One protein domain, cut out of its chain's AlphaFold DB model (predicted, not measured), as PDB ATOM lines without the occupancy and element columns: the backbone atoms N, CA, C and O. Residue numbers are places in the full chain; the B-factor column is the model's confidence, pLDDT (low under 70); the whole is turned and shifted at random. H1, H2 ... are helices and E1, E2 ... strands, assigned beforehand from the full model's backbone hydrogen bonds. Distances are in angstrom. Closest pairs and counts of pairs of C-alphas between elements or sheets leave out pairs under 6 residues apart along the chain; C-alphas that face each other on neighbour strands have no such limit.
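AT A GLANCE: This is residues 41 to 127 of the 127 residues of an uncharacterized protein of Sphingomonas zeae (UniProt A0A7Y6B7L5). With little regular structure, this is a strongly twisted, curled four-stranded sheet among long unnamed loops, residues 41 to 66 and 74 to 93, with tiny helix H1 after E1. The 87 printed residues hold E1, H1, E2, E3 and E4 in chain order, 28 residues in all; the class is mostly strand. The antiparallel sheet runs E1 E4 E3 E2. It is compact, radius of gyration of the C-alphas 11.9 A, spanning 35 by 28 by 21 A.

IN THESE COORDINATES: E4, residues 114 to 121, spans 20.1 A, ending at C-alpha 121 (111.352, 91.181, 148.776). E3 is 102 to 108, 18.2 A; E2, 94 to 99, 15.6 A. E1, 67 to 69, 6.6 A, begins at C-alpha 67 (116.198, 104.569, 140.141); H1 is 70 to 73, 4.9 A.

HOW THE PARTS SIT: E2, E3 and E4 form a meander, each strand the antiparallel neighbour of the one before. E3 and E2, a hairpin, stand at 144 degrees, with N 95 and O 106 2.8 A apart, within hydrogen-bond range. E4 and E3, also a hairpin, stand at 147 degrees; N 105 to O 119 is 2.8 A. E4 bends by 60 degrees at residue 118. E1 and E4 stand at 119 degrees; N 68 to O 115 is 2.9 A. H1 is on the sheet, height 6.1 A, over none of its strands; its closest C-alphas to E4 are Lys 70 and Thr 114, 4.9 A. H1 is too short for an O i to N i+4 pair; its one O i to N i+3 pair is within range.

THE WHOLE: The farthest C-alphas, Trp 111 and Pro 127, are 37.1 A apart. The printed part has no cut; H1 to E2 is a long link. Of the printed residues, 21 have pLDDT under 70, among them 41 to 55.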
ATOM      1  N   ALA A  41      95.954  84.235 149.714       40.56
ATOM      2  CA  ALA A  41      94.898  84.232 148.714       40.56
ATOM      3  C   ALA A  41      94.821  85.646 148.115       40.56
ATOM      4  O   ALA A  41      94.882  86.643 148.839       40.56
ATOM      5  N   MET A  42      94.818  85.715 146.785       45.34
ATOM      6  CA  MET A  42      95.013  86.916 145.965       45.34
ATOM      7  C   MET A  42      93.825  87.899 146.032       45.34
ATOM      8  O   MET A  42      93.483  88.508 145.030       45.34
ATOM      9  N   ASP A  43      93.221  88.119 147.200       42.56
ATOM     10  CA  ASP A  43      92.139  89.097 147.406       42.56
ATOM     11  C   ASP A  43      92.672  90.516 147.657       42.56
ATOM     12  O   ASP A  43      92.010  91.378 148.239       42.56
ATOM     13  N   GLN A  44      93.912  90.789 147.246       49.28
ATOM     14  CA  GLN A  44      94.412  92.154 147.229       49.28
ATOM     15  C   GLN A  44      93.981  92.843 145.937       49.28
ATOM     16  O   GLN A  44      94.077  92.240 144.872       49.28
ATOM     17  N   PRO A  45      93.655  94.146 145.971       52.19
ATOM     18  CA  PRO A  45      93.395  94.950 144.778       52.19
ATOM     19  C   PRO A  45      94.678  95.230 143.970       52.19
ATOM     20  O   PRO A  45      94.831  96.298 143.377       52.19
ATOM     21  N   VAL A  46      95.634  94.295 143.941       53.22
ATOM     22  CA  VAL A  46      96.669  94.284 142.915       53.22
ATOM     23  C   VAL A  46      95.998  93.758 141.661       53.22
ATOM     24  O   VAL A  46      96.016  92.568 141.375       53.22
ATOM     25  N   GLN A  47      95.358  94.664 140.929       53.84
ATOM     26  CA  GLN A  47      94.709  94.346 139.657       53.84
ATOM     27  C   GLN A  47      95.698  93.762 138.637       53.84
ATOM     28  O   GLN A  47      95.277  93.141 137.669       53.84
ATOM     29  N   ALA A  48      97.005  93.972 138.835       58.38
ATOM     30  CA  ALA A  48      98.037  93.383 138.004       58.38
ATOM     31  C   ALA A  48      98.290  91.906 138.343       58.38
ATOM     32  O   ALA A  48      98.579  91.542 139.491       58.38
ATOM     33  N   ALA A  49      98.265  91.068 137.307       60.53
ATOM     34  CA  ALA A  49      98.612  89.658 137.427       60.53
ATOM     35  C   ALA A  49     100.064  89.470 137.910       60.53
ATOM     36  O   ALA A  49     100.929  90.322 137.699       60.53
ATOM     37  N   ALA A  50     100.353  88.307 138.502       58.28
ATOM     38  CA  ALA A  50     101.673  87.941 139.031       58.28
ATOM     39  C   ALA A  50     102.829  88.018 138.032       58.28
ATOM     40  O   ALA A  50     103.975  88.057 138.445       58.28
ATOM     41  N   TYR A  51     102.543  88.042 136.734       53.28
ATOM     42  CA  TYR A  51     103.548  88.107 135.673       53.28
ATOM     43  C   TYR A  51     103.455  89.397 134.859       53.28
ATOM     44  O   TYR A  51     104.214  89.600 133.908       53.28
ATOM     45  N   GLU A  52     102.523  90.280 135.217       65.56
ATOM     46  CA  GLU A  52     102.302  91.502 134.477       65.56
ATOM     47  C   GLU A  52     103.390  92.519 134.827       65.56
ATOM     48  O   GLU A  52     103.621  92.859 135.988       65.56
ATOM     49  N   TRP A  53     104.062  93.021 133.795       68.81
ATOM     50  CA  TRP A  53     105.066  94.071 133.916       68.81
ATOM     51  C   TRP A  53     104.503  95.385 133.370       68.81
ATOM     52  O   TRP A  53     103.765  95.345 132.379       68.81
ATOM     53  N   PRO A  54     104.826  96.551 133.960       68.88
ATOM     54  CA  PRO A  54     104.444  97.826 133.369       68.88
ATOM     55  C   PRO A  54     104.970  97.927 131.924       68.88
ATOM     56  O   PRO A  54     106.169  97.748 131.706       68.88
ATOM     57  N   PRO A  55     104.117  98.197 130.919       67.62
ATOM     58  CA  PRO A  55     104.574  98.304 129.537       67.62
ATOM     59  C   PRO A  55     105.579  99.456 129.391       67.62
ATOM     60  O   PRO A  55     105.448 100.478 130.067       67.62
ATOM     61  N   ASN A  56     106.563  99.288 128.501       71.62
ATOM     62  CA  ASN A  56     107.647 100.250 128.226       71.62
ATOM     63  C   ASN A  56     108.596 100.522 129.406       71.62
ATOM     64  O   ASN A  56     109.271 101.550 129.444       71.62
ATOM     65  N   CYS A  57     108.664  99.598 130.366       75.19
ATOM     66  CA  CYS A  57     109.570  99.685 131.505       75.19
ATOM     67  C   CYS A  57     110.613  98.576 131.445       75.19
ATOM     68  O   CYS A  57     110.250  97.420 131.211       75.19
ATOM     69  N   PRO A  58     111.896  98.887 131.680       71.19
ATOM     70  CA  PRO A  58     112.948  97.896 131.548       71.19
ATOM     71  C   PRO A  58     112.744  96.791 132.590       71.19
ATOM     72  O   PRO A  58     112.470  97.063 133.761       71.19
ATOM     73  N   ARG A  59     112.842  95.530 132.155       69.94
ATOM     74  CA  ARG A  59     112.871  94.362 133.043       69.94
ATOM     75  C   ARG A  59     114.254  94.283 133.674       69.94
ATOM     76  O   ARG A  59     115.165  93.690 133.110       69.94
ATOM     77  N   LEU A  60     114.417  94.952 134.811       68.94
ATOM     78  CA  LEU A  60     115.692  95.028 135.516       68.94
ATOM     79  C   LEU A  60     115.685  94.142 136.756       68.94
ATOM     80  O   LEU A  60     114.683  94.030 137.467       68.94
ATOM     81  N   ASN A  61     116.849  93.565 137.049       75.56
ATOM     82  CA  ASN A  61     117.138  92.972 138.346       75.56
ATOM     83  C   ASN A  61     117.423  94.095 139.354       75.56
ATOM     84  O   ASN A  61     118.577  94.397 139.651       75.56
ATOM     85  N   TYR A  62     116.360  94.748 139.817       76.94
ATOM     86  CA  TYR A  62     116.458  95.932 140.657       76.94
ATOM     87  C   TYR A  62     117.211  95.677 141.963       76.94
ATOM     88  O   TYR A  62     116.882  94.758 142.726       76.94
ATOM     89  N   ARG A  63     118.176  96.550 142.238       82.75
ATOM     90  CA  ARG A  63     118.943  96.637 143.477       82.75
ATOM     91  C   ARG A  63     118.466  97.814 144.323       82.75
ATOM     92  O   ARG A  63     117.755  98.715 143.878       82.75
ATOM     93  N   LYS A  64     118.863  97.804 145.593       85.25
ATOM     94  CA  LYS A  64     118.659  98.945 146.488       85.25
ATOM     95  C   LYS A  64     119.384 100.168 145.912       85.25
ATOM     96  O   LYS A  64     120.512 100.037 145.461       85.25
ATOM     97  N   GLN A  65     118.749 101.334 145.996       87.94
ATOM     98  CA  GLN A  65     119.172 102.628 145.438       87.94
ATOM     99  C   GLN A  65     119.043 102.784 143.919       87.94
ATOM    100  O   GLN A  65     119.186 103.909 143.434       87.94
ATOM    101  N   ASP A  66     118.677 101.729 143.186       87.25
ATOM    102  CA  ASP A  66     118.336 101.872 141.774       87.25
ATOM    103  C   ASP A  66     117.182 102.862 141.607       87.25
ATOM    104  O   ASP A  66     116.281 102.982 142.450       87.25
ATOM    105  N   ARG A  67     117.222 103.593 140.495       86.19
ATOM    106  CA  ARG A  67     116.198 104.569 140.141       86.19
ATOM    107  C   ARG A  67     115.284 103.980 139.088       86.19
ATOM    108  O   ARG A  67     115.730 103.557 138.028       86.19
ATOM    109  N   LEU A  68     113.992 104.028 139.370       81.88
ATOM    110  CA  LEU A  68     112.950 103.640 138.440       81.88
ATOM    111  C   LEU A  68     112.185 104.883 137.992       81.88
ATOM    112  O   LEU A  68     111.867 105.747 138.805       81.88
ATOM    113  N   SER A  69     111.904 105.008 136.697       82.25
ATOM    114  CA  SER A  69     111.089 106.117 136.186       82.25
ATOM    115  C   SER A  69     109.708 106.116 136.839       82.25
ATOM    116  O   SER A  69     109.080 105.061 136.944       82.25
ATOM    117  N   LYS A  70     109.189 107.294 137.215       79.19
ATOM    118  CA  LYS A  70     107.821 107.418 137.745       79.19
ATOM    119  C   LYS A  70     106.776 106.854 136.786       79.19
ATOM    120  O   LYS A  70     105.788 106.284 137.234       79.19
ATOM    121  N   ASN A  71     107.010 106.926 135.476       79.06
ATOM    122  CA  ASN A  71     106.098 106.363 134.474       79.06
ATOM    123  C   ASN A  71     105.911 104.842 134.638       79.06
ATOM    124  O   ASN A  71     104.853 104.308 134.310       79.06
ATOM    125  N   CYS A  72     106.905 104.164 135.216       76.06
ATOM    126  CA  CYS A  72     106.880 102.735 135.515       76.06
ATOM    127  C   CYS A  72     106.232 102.394 136.859       76.06
ATOM    128  O   CYS A  72     105.917 101.234 137.108       76.06
ATOM    129  N   THR A  73     106.013 103.390 137.717       71.25
ATOM    130  CA  THR A  73     105.617 103.219 139.123       71.25
ATOM    131  C   THR A  73     104.430 104.092 139.512       71.25
ATOM    132  O   THR A  73     104.165 104.262 140.696       71.25
ATOM    133  N   TYR A  74     103.752 104.734 138.562       66.25
ATOM    134  CA  TYR A  74     102.574 105.565 138.840       66.25
ATOM    135  C   TYR A  74     101.260 104.826 138.561       66.25
ATOM    136  O   TYR A  74     100.171 105.278 138.914       66.25
ATOM    137  N   ARG A  75     101.340 103.649 137.936       69.75
ATOM    138  CA  ARG A  75     100.167 102.843 137.608       69.75
ATOM    139  C   ARG A  75      99.643 102.144 138.865       69.75
ATOM    140  O   ARG A  75     100.208 101.143 139.300       69.75
ATOM    141  N   ARG A  76      98.512 102.641 139.389       70.38
ATOM    142  CA  ARG A  76      97.832 102.124 140.596       70.38
ATOM    143  C   ARG A  76      97.636 100.604 140.600       70.38
ATOM    144  O   ARG A  76      97.720 100.019 141.670       70.38
ATOM    145  N   ARG A  77      97.450  99.965 139.438       74.94
ATOM    146  CA  ARG A  77      97.254  98.506 139.322       74.94
ATOM    147  C   ARG A  77      98.395  97.648 139.889       74.94
ATOM    148  O   ARG A  77      98.155  96.506 140.254       74.94
ATOM    149  N   TYR A  78      99.614  98.191 139.964       77.69
ATOM    150  CA  TYR A  78     100.780  97.501 140.533       77.69
ATOM    151  C   TYR A  78     101.070  97.914 141.977       77.69
ATOM    152  O   TYR A  78     101.958  97.351 142.611       77.69
ATOM    153  N   ARG A  79     100.360  98.912 142.510       84.00
ATOM    154  CA  ARG A  79     100.558  99.371 143.881       84.00
ATOM    155  C   ARG A  79      99.968  98.354 144.853       84.00
ATOM    156  O   ARG A  79      98.811  97.966 144.735       84.00
ATOM    157  N   LEU A  80     100.742  97.996 145.869       83.12
ATOM    158  CA  LEU A  80     100.305  97.147 146.971       83.12
ATOM    159  C   LEU A  80      99.628  98.024 148.028       83.12
ATOM    160  O   LEU A  80     100.286  98.795 148.726       83.12
ATOM    161  N   ILE A  81      98.298  97.943 148.105       79.88
ATOM    162  CA  ILE A  81      97.490  98.772 149.014       79.88
ATOM    163  C   ILE A  81      97.452  98.159 150.417       79.88
ATOM    164  O   ILE A  81      97.680  98.861 151.395       79.88
ATOM    165  N   ASN A  82      97.241  96.845 150.530       78.88
ATOM    166  CA  ASN A  82      97.166  96.156 151.820       78.88
ATOM    167  C   ASN A  82      98.525  95.542 152.209       78.88
ATOM    168  O   ASN A  82      98.672  94.334 152.404       78.88
ATOM    169  N   HIS A  83      99.557  96.387 152.262       83.00
ATOM    170  CA  HIS A  83     100.931  95.964 152.545       83.00
ATOM    171  C   HIS A  83     101.077  95.359 153.956       83.00
ATOM    172  O   HIS A  83     101.795  94.375 154.124       83.00
ATOM    173  N   SER A  84     100.339  95.856 154.956       81.00
ATOM    174  CA  SER A  84     100.393  95.339 156.330       81.00
ATOM    175  C   SER A  84      99.924  93.886 156.428       81.00
ATOM    176  O   SER A  84     100.591  93.084 157.078       81.00
ATOM    177  N   ALA A  85      98.847  93.507 155.726       78.50
ATOM    178  CA  ALA A  85      98.406  92.111 155.678       78.50
ATOM    179  C   ALA A  85      99.463  91.184 155.052       78.50
ATOM    180  O   ALA A  85      99.569  90.029 155.449       78.50
ATOM    181  N   LEU A  86     100.298  91.698 154.139       77.06
ATOM    182  CA  LEU A  86     101.421  90.962 153.541       77.06
ATOM    183  C   LEU A  86     102.658  90.894 154.444       77.06
ATOM    184  O   LEU A  86     103.679  90.352 154.019       77.06
ATOM    185  N   GLY A  87     102.623  91.471 155.646       83.88
ATOM    186  CA  GLY A  87     103.814  91.622 156.481       83.88
ATOM    187  C   GLY A  87     104.855  92.556 155.857       83.88
ATOM    188  O   GLY A  87     106.053  92.350 156.037       83.88
ATOM    189  N   LEU A  88     104.411  93.544 155.074       86.06
ATOM    190  CA  LEU A  88     105.255  94.564 154.464       86.06
ATOM    191  C   LEU A  88     105.067  95.894 155.207       86.06
ATOM    192  O   LEU A  88     103.994  96.505 155.177       86.06
ATOM    193  N   SER A  89     106.126  96.351 155.872       87.94
ATOM    194  CA  SER A  89     106.158  97.633 156.583       87.94
ATOM    195  C   SER A  89     106.473  98.784 155.633       87.94
ATOM    196  O   SER A  89     107.182  98.598 154.643       87.94
ATOM    197  N   ILE A  90     105.956  99.975 155.928       89.56
ATOM    198  CA  ILE A  90     106.109 101.158 155.079       89.56
ATOM    199  C   ILE A  90     106.450 102.387 155.923       89.56
ATOM    200  O   ILE A  90     105.872 102.586 156.992       89.56
ATOM    201  N   GLY A  91     107.391 103.201 155.458       87.00
ATOM    202  CA  GLY A  91     107.701 104.512 156.016       87.00
ATOM    203  C   GLY A  91     106.921 105.648 155.347       87.00
ATOM    204  O   GLY A  91     106.189 105.467 154.370       87.00
ATOM    205  N   LYS A  92     107.097 106.871 155.861       84.69
ATOM    206  CA  LYS A  92     106.451 108.075 155.313       84.69
ATOM    207  C   LYS A  92     106.901 108.327 153.867       84.69
ATOM    208  O   LYS A  92     108.090 108.479 153.600       84.69
ATOM    209  N   GLY A  93     105.936 108.419 152.948       84.56
ATOM    210  CA  GLY A  93     106.187 108.669 151.521       84.56
ATOM    211  C   GLY A  93     106.671 107.448 150.734       84.56
ATOM    212  O   GLY A  93     107.013 107.574 149.558       84.56
ATOM    213  N   GLU A  94     106.702 106.271 151.358       89.88
ATOM    214  CA  GLU A  94     107.058 105.030 150.685       89.88
ATOM    215  C   GLU A  94     105.814 104.330 150.133       89.88
ATOM    216  O   GLU A  94     104.692 104.532 150.602       89.88
ATOM    217  N   VAL A  95     106.004 103.531 149.086       87.62
ATOM    218  CA  VAL A  95     104.944 102.776 148.419       87.62
ATOM    219  C   VAL A  95     105.482 101.413 148.013       87.62
ATOM    220  O   VAL A  95     106.495 101.322 147.322       87.62
ATOM    221  N   TRP A  96     104.779 100.349 148.397       88.50
ATOM    222  CA  TRP A  96     105.059  99.013 147.888       88.50
ATOM    223  C   TRP A  96     104.451  98.825 146.496       88.50
ATOM    224  O   TRP A  96     103.298  99.178 146.246       88.50
ATOM    225  N   TYR A  97     105.237  98.253 145.593       84.75
ATOM    226  CA  TYR A  97     104.865  97.920 144.227       84.75
ATOM    227  C   TYR A  97     105.100  96.437 143.977       84.75
ATOM    228  O   TYR A  97     106.161  95.910 144.301       84.75
ATOM    229  N   ARG A  98     104.117  95.766 143.382       82.00
ATOM    230  CA  ARG A  98     104.281  94.414 142.864       82.00
ATOM    231  C   ARG A  98     104.925  94.484 141.495       82.00
ATOM    232  O   ARG A  98     104.456  95.202 140.613       82.00
ATOM    233  N   VAL A  99     105.971  93.695 141.325       79.62
ATOM    234  CA  VAL A  99     106.690  93.562 140.069       79.62
ATOM    235  C   VAL A  99     106.976  92.082 139.869       79.62
ATOM    236  O   VAL A  99     107.821  91.505 140.545       79.62
ATOM    237  N   ALA A 100     106.223  91.459 138.965       78.69
ATOM    238  CA  ALA A 100     106.155  90.009 138.856       78.69
ATOM    239  C   ALA A 100     105.851  89.329 140.226       78.69
ATOM    240  O   ALA A 100     104.868  89.675 140.898       78.69
ATOM    241  N   ASN A 101     106.714  88.399 140.659       79.50
ATOM    242  CA  ASN A 101     106.629  87.729 141.963       79.50
ATOM    243  C   ASN A 101     107.258  88.525 143.111       79.50
ATOM    244  O   ASN A 101     107.124  88.124 144.266       79.50
ATOM    245  N   ASP A 102     107.895  89.657 142.831       82.88
ATOM    246  CA  ASP A 102     108.589  90.441 143.841       82.88
ATOM    247  C   ASP A 102     107.729  91.589 144.362       82.88
ATOM    248  O   ASP A 102     106.862  92.138 143.672       82.88
ATOM    249  N   ALA A 103     108.037  92.013 145.585       87.44
ATOM    250  CA  ALA A 103     107.593  93.291 146.116       87.44
ATOM    251  C   ALA A 103     108.776  94.270 146.125       87.44
ATOM    252  O   ALA A 103     109.841  93.957 146.655       87.44
ATOM    253  N   LEU A 104     108.596  95.467 145.570       89.19
ATOM    254  CA  LEU A 104     109.562  96.566 145.595       89.19
ATOM    255  C   LEU A 104     109.045  97.696 146.478       89.19
ATOM    256  O   LEU A 104     107.930  98.172 146.284       89.19
ATOM    257  N   LEU A 105     109.863  98.160 147.417       92.00
ATOM    258  CA  LEU A 105     109.581  99.358 148.193       92.00
ATOM    259  C   LEU A 105     110.179 100.547 147.467       92.00
ATOM    260  O   LEU A 105     111.396 100.632 147.287       92.00
ATOM    261  N   LEU A 106     109.323 101.470 147.065       90.50
ATOM    262  CA  LEU A 106     109.701 102.662 146.336       90.50
ATOM    263  C   LEU A 106     109.528 103.882 147.228       90.50
ATOM    264  O   LEU A 106     108.533 104.003 147.935       90.50
ATOM    265  N   ASN A 107     110.461 104.821 147.138       90.81
ATOM    266  CA  ASN A 107     110.271 106.171 147.644       90.81
ATOM    267  C   ASN A 107     110.312 107.134 146.457       90.81
ATOM    268  O   ASN A 107     111.345 107.310 145.805       90.81
ATOM    269  N   CYS A 108     109.153 107.698 146.141       84.38
ATOM    270  CA  CYS A 108     108.986 108.627 145.040       84.38
ATOM    271  C   CYS A 108     109.013 110.048 145.597       84.38
ATOM    272  O   CYS A 108     108.054 110.485 146.227       84.38
ATOM    273  N   GLN A 109     110.083 110.795 145.328       77.06
ATOM    274  CA  GLN A 109     110.115 112.216 145.669       77.06
ATOM    275  C   GLN A 109     108.998 112.945 144.920       77.06
ATOM    276  O   GLN A 109     108.859 112.756 143.711       77.06
ATOM    277  N   THR A 110     108.226 113.799 145.595       71.56
ATOM    278  CA  THR A 110     107.090 114.531 145.003       71.56
ATOM    279  C   THR A 110     107.487 115.255 143.712       71.56
ATOM    280  O   THR A 110     106.806 115.116 142.701       71.56
ATOM    281  N   TRP A 111     108.671 115.872 143.697       68.31
ATOM    282  CA  TRP A 111     109.201 116.659 142.575       68.31
ATOM    283  C   TRP A 111     110.150 115.892 141.632       68.31
ATOM    284  O   TRP A 111     110.523 116.402 140.581       68.31
ATOM    285  N   GLY A 112     110.541 114.658 141.967       73.50
ATOM    286  CA  GLY A 112     111.452 113.858 141.137       73.50
ATOM    287  C   GLY A 112     110.755 113.229 139.928       73.50
ATOM    288  O   GLY A 112     109.565 112.946 139.979       73.50
ATOM    289  N   ARG A 113     111.478 112.940 138.837       83.31
ATOM    290  CA  ARG A 113     110.961 112.110 137.718       83.31
ATOM    291  C   ARG A 113     111.149 110.608 137.947       83.31
ATOM    292  O   ARG A 113     110.683 109.787 137.160       83.31
ATOM    293  N   THR A 114     111.836 110.248 139.023       86.88
ATOM    294  CA  THR A 114     112.188 108.875 139.372       86.88
ATOM    295  C   THR A 114     111.783 108.563 140.808       86.88
ATOM    296  O   THR A 114     111.591 109.457 141.636       86.88
ATOM    297  N   CYS A 115     111.633 107.278 141.089       87.38
ATOM    298  CA  CYS A 115     111.494 106.718 142.418       87.38
ATOM    299  C   CYS A 115     112.752 105.924 142.742       87.38
ATOM    300  O   CYS A 115     113.311 105.248 141.878       87.38
ATOM    301  N   VAL A 116     113.192 106.005 143.990       90.25
ATOM    302  CA  VAL A 116     114.338 105.242 144.476       90.25
ATOM    303  C   VAL A 116     113.838 103.937 145.068       90.25
ATOM    304  O   VAL A 116     112.899 103.931 145.866       90.25
ATOM    305  N   ILE A 117     114.487 102.837 144.709       90.12
ATOM    306  CA  ILE A 117     114.200 101.524 145.274       90.12
ATOM    307  C   ILE A 117     114.865 101.434 146.646       90.12
ATOM    308  O   ILE A 117     116.087 101.478 146.786       90.12
ATOM    309  N   LYS A 118     114.053 101.340 147.694       92.12
ATOM    310  CA  LYS A 118     114.502 101.290 149.091       92.12
ATOM    311  C   LYS A 118     114.719  99.862 149.570       92.12
ATOM    312  O   LYS A 118     115.636  99.622 150.357       92.12
ATOM    313  N   ALA A 119     113.893  98.938 149.092       90.69
ATOM    314  CA  ALA A 119     113.961  97.523 149.420       90.69
ATOM    315  C   ALA A 119     113.312  96.674 148.321       90.69
ATOM    316  O   ALA A 119     112.512  97.164 147.524       90.69
ATOM    317  N   ARG A 120     113.647  95.385 148.323       88.06
ATOM    318  CA  ARG A 120     113.021  94.354 147.501       88.06
ATOM    319  C   ARG A 120     112.819  93.111 148.350       88.06
ATOM    320  O   ARG A 120     113.732  92.712 149.068       88.06
ATOM    321  N   VAL A 121     111.644  92.510 148.244       87.81
ATOM    322  CA  VAL A 121     111.352  91.181 148.776       87.81
ATOM    323  C   VAL A 121     111.191  90.254 147.586       87.81
ATOM    324  O   VAL A 121     110.232  90.382 146.823       87.81
ATOM    325  N   TYR A 122     112.173  89.376 147.419       85.44
ATOM    326  CA  TYR A 122     112.219  88.401 146.337       85.44
ATOM    327  C   TYR A 122     111.142  87.331 146.520       85.44
ATOM    328  O   TYR A 122     110.907  86.894 147.649       85.44
ATOM    329  N   ASP A 123     110.512  86.916 145.420       82.88
ATOM    330  CA  ASP A 123     109.544  85.814 145.346       82.88
ATOM    331  C   ASP A 123     108.387  85.917 146.364       82.88
ATOM    332  O   ASP A 123     107.772  84.920 146.745       82.88
ATOM    333  N   LYS A 124     108.038  87.137 146.793       82.12
ATOM    334  CA  LYS A 124     106.984  87.402 147.785       82.12
ATOM    335  C   LYS A 124     105.621  86.819 147.397       82.12
ATOM    336  O   LYS A 124     104.835  86.487 148.281       82.12
ATOM    337  N   PHE A 125     105.339  86.737 146.101       77.75
ATOM    338  CA  PHE A 125     104.064  86.272 145.553       77.75
ATOM    339  C   PHE A 125     104.180  84.957 144.782       77.75
ATOM    340  O   PHE A 125     103.259  84.615 144.038       77.75
ATOM    341  N   ARG A 126     105.301  84.243 144.925       78.31
ATOM    342  CA  ARG A 126     105.433  82.898 144.375       78.31
ATOM    343  C   ARG A 126     104.460  81.965 145.126       78.31
ATOM    344  O   ARG A 126     104.430  82.048 146.355       78.31
ATOM    345  N   PRO A 127     103.642  81.167 144.413       67.50
ATOM    346  CA  PRO A 127     102.677  80.256 145.030       67.50
ATOM    347  C   PRO A 127     103.341  79.206 145.926       67.50
ATOM    348  O   PRO A 127     104.504  78.828 145.638       67.50
TER     349      PRO A 127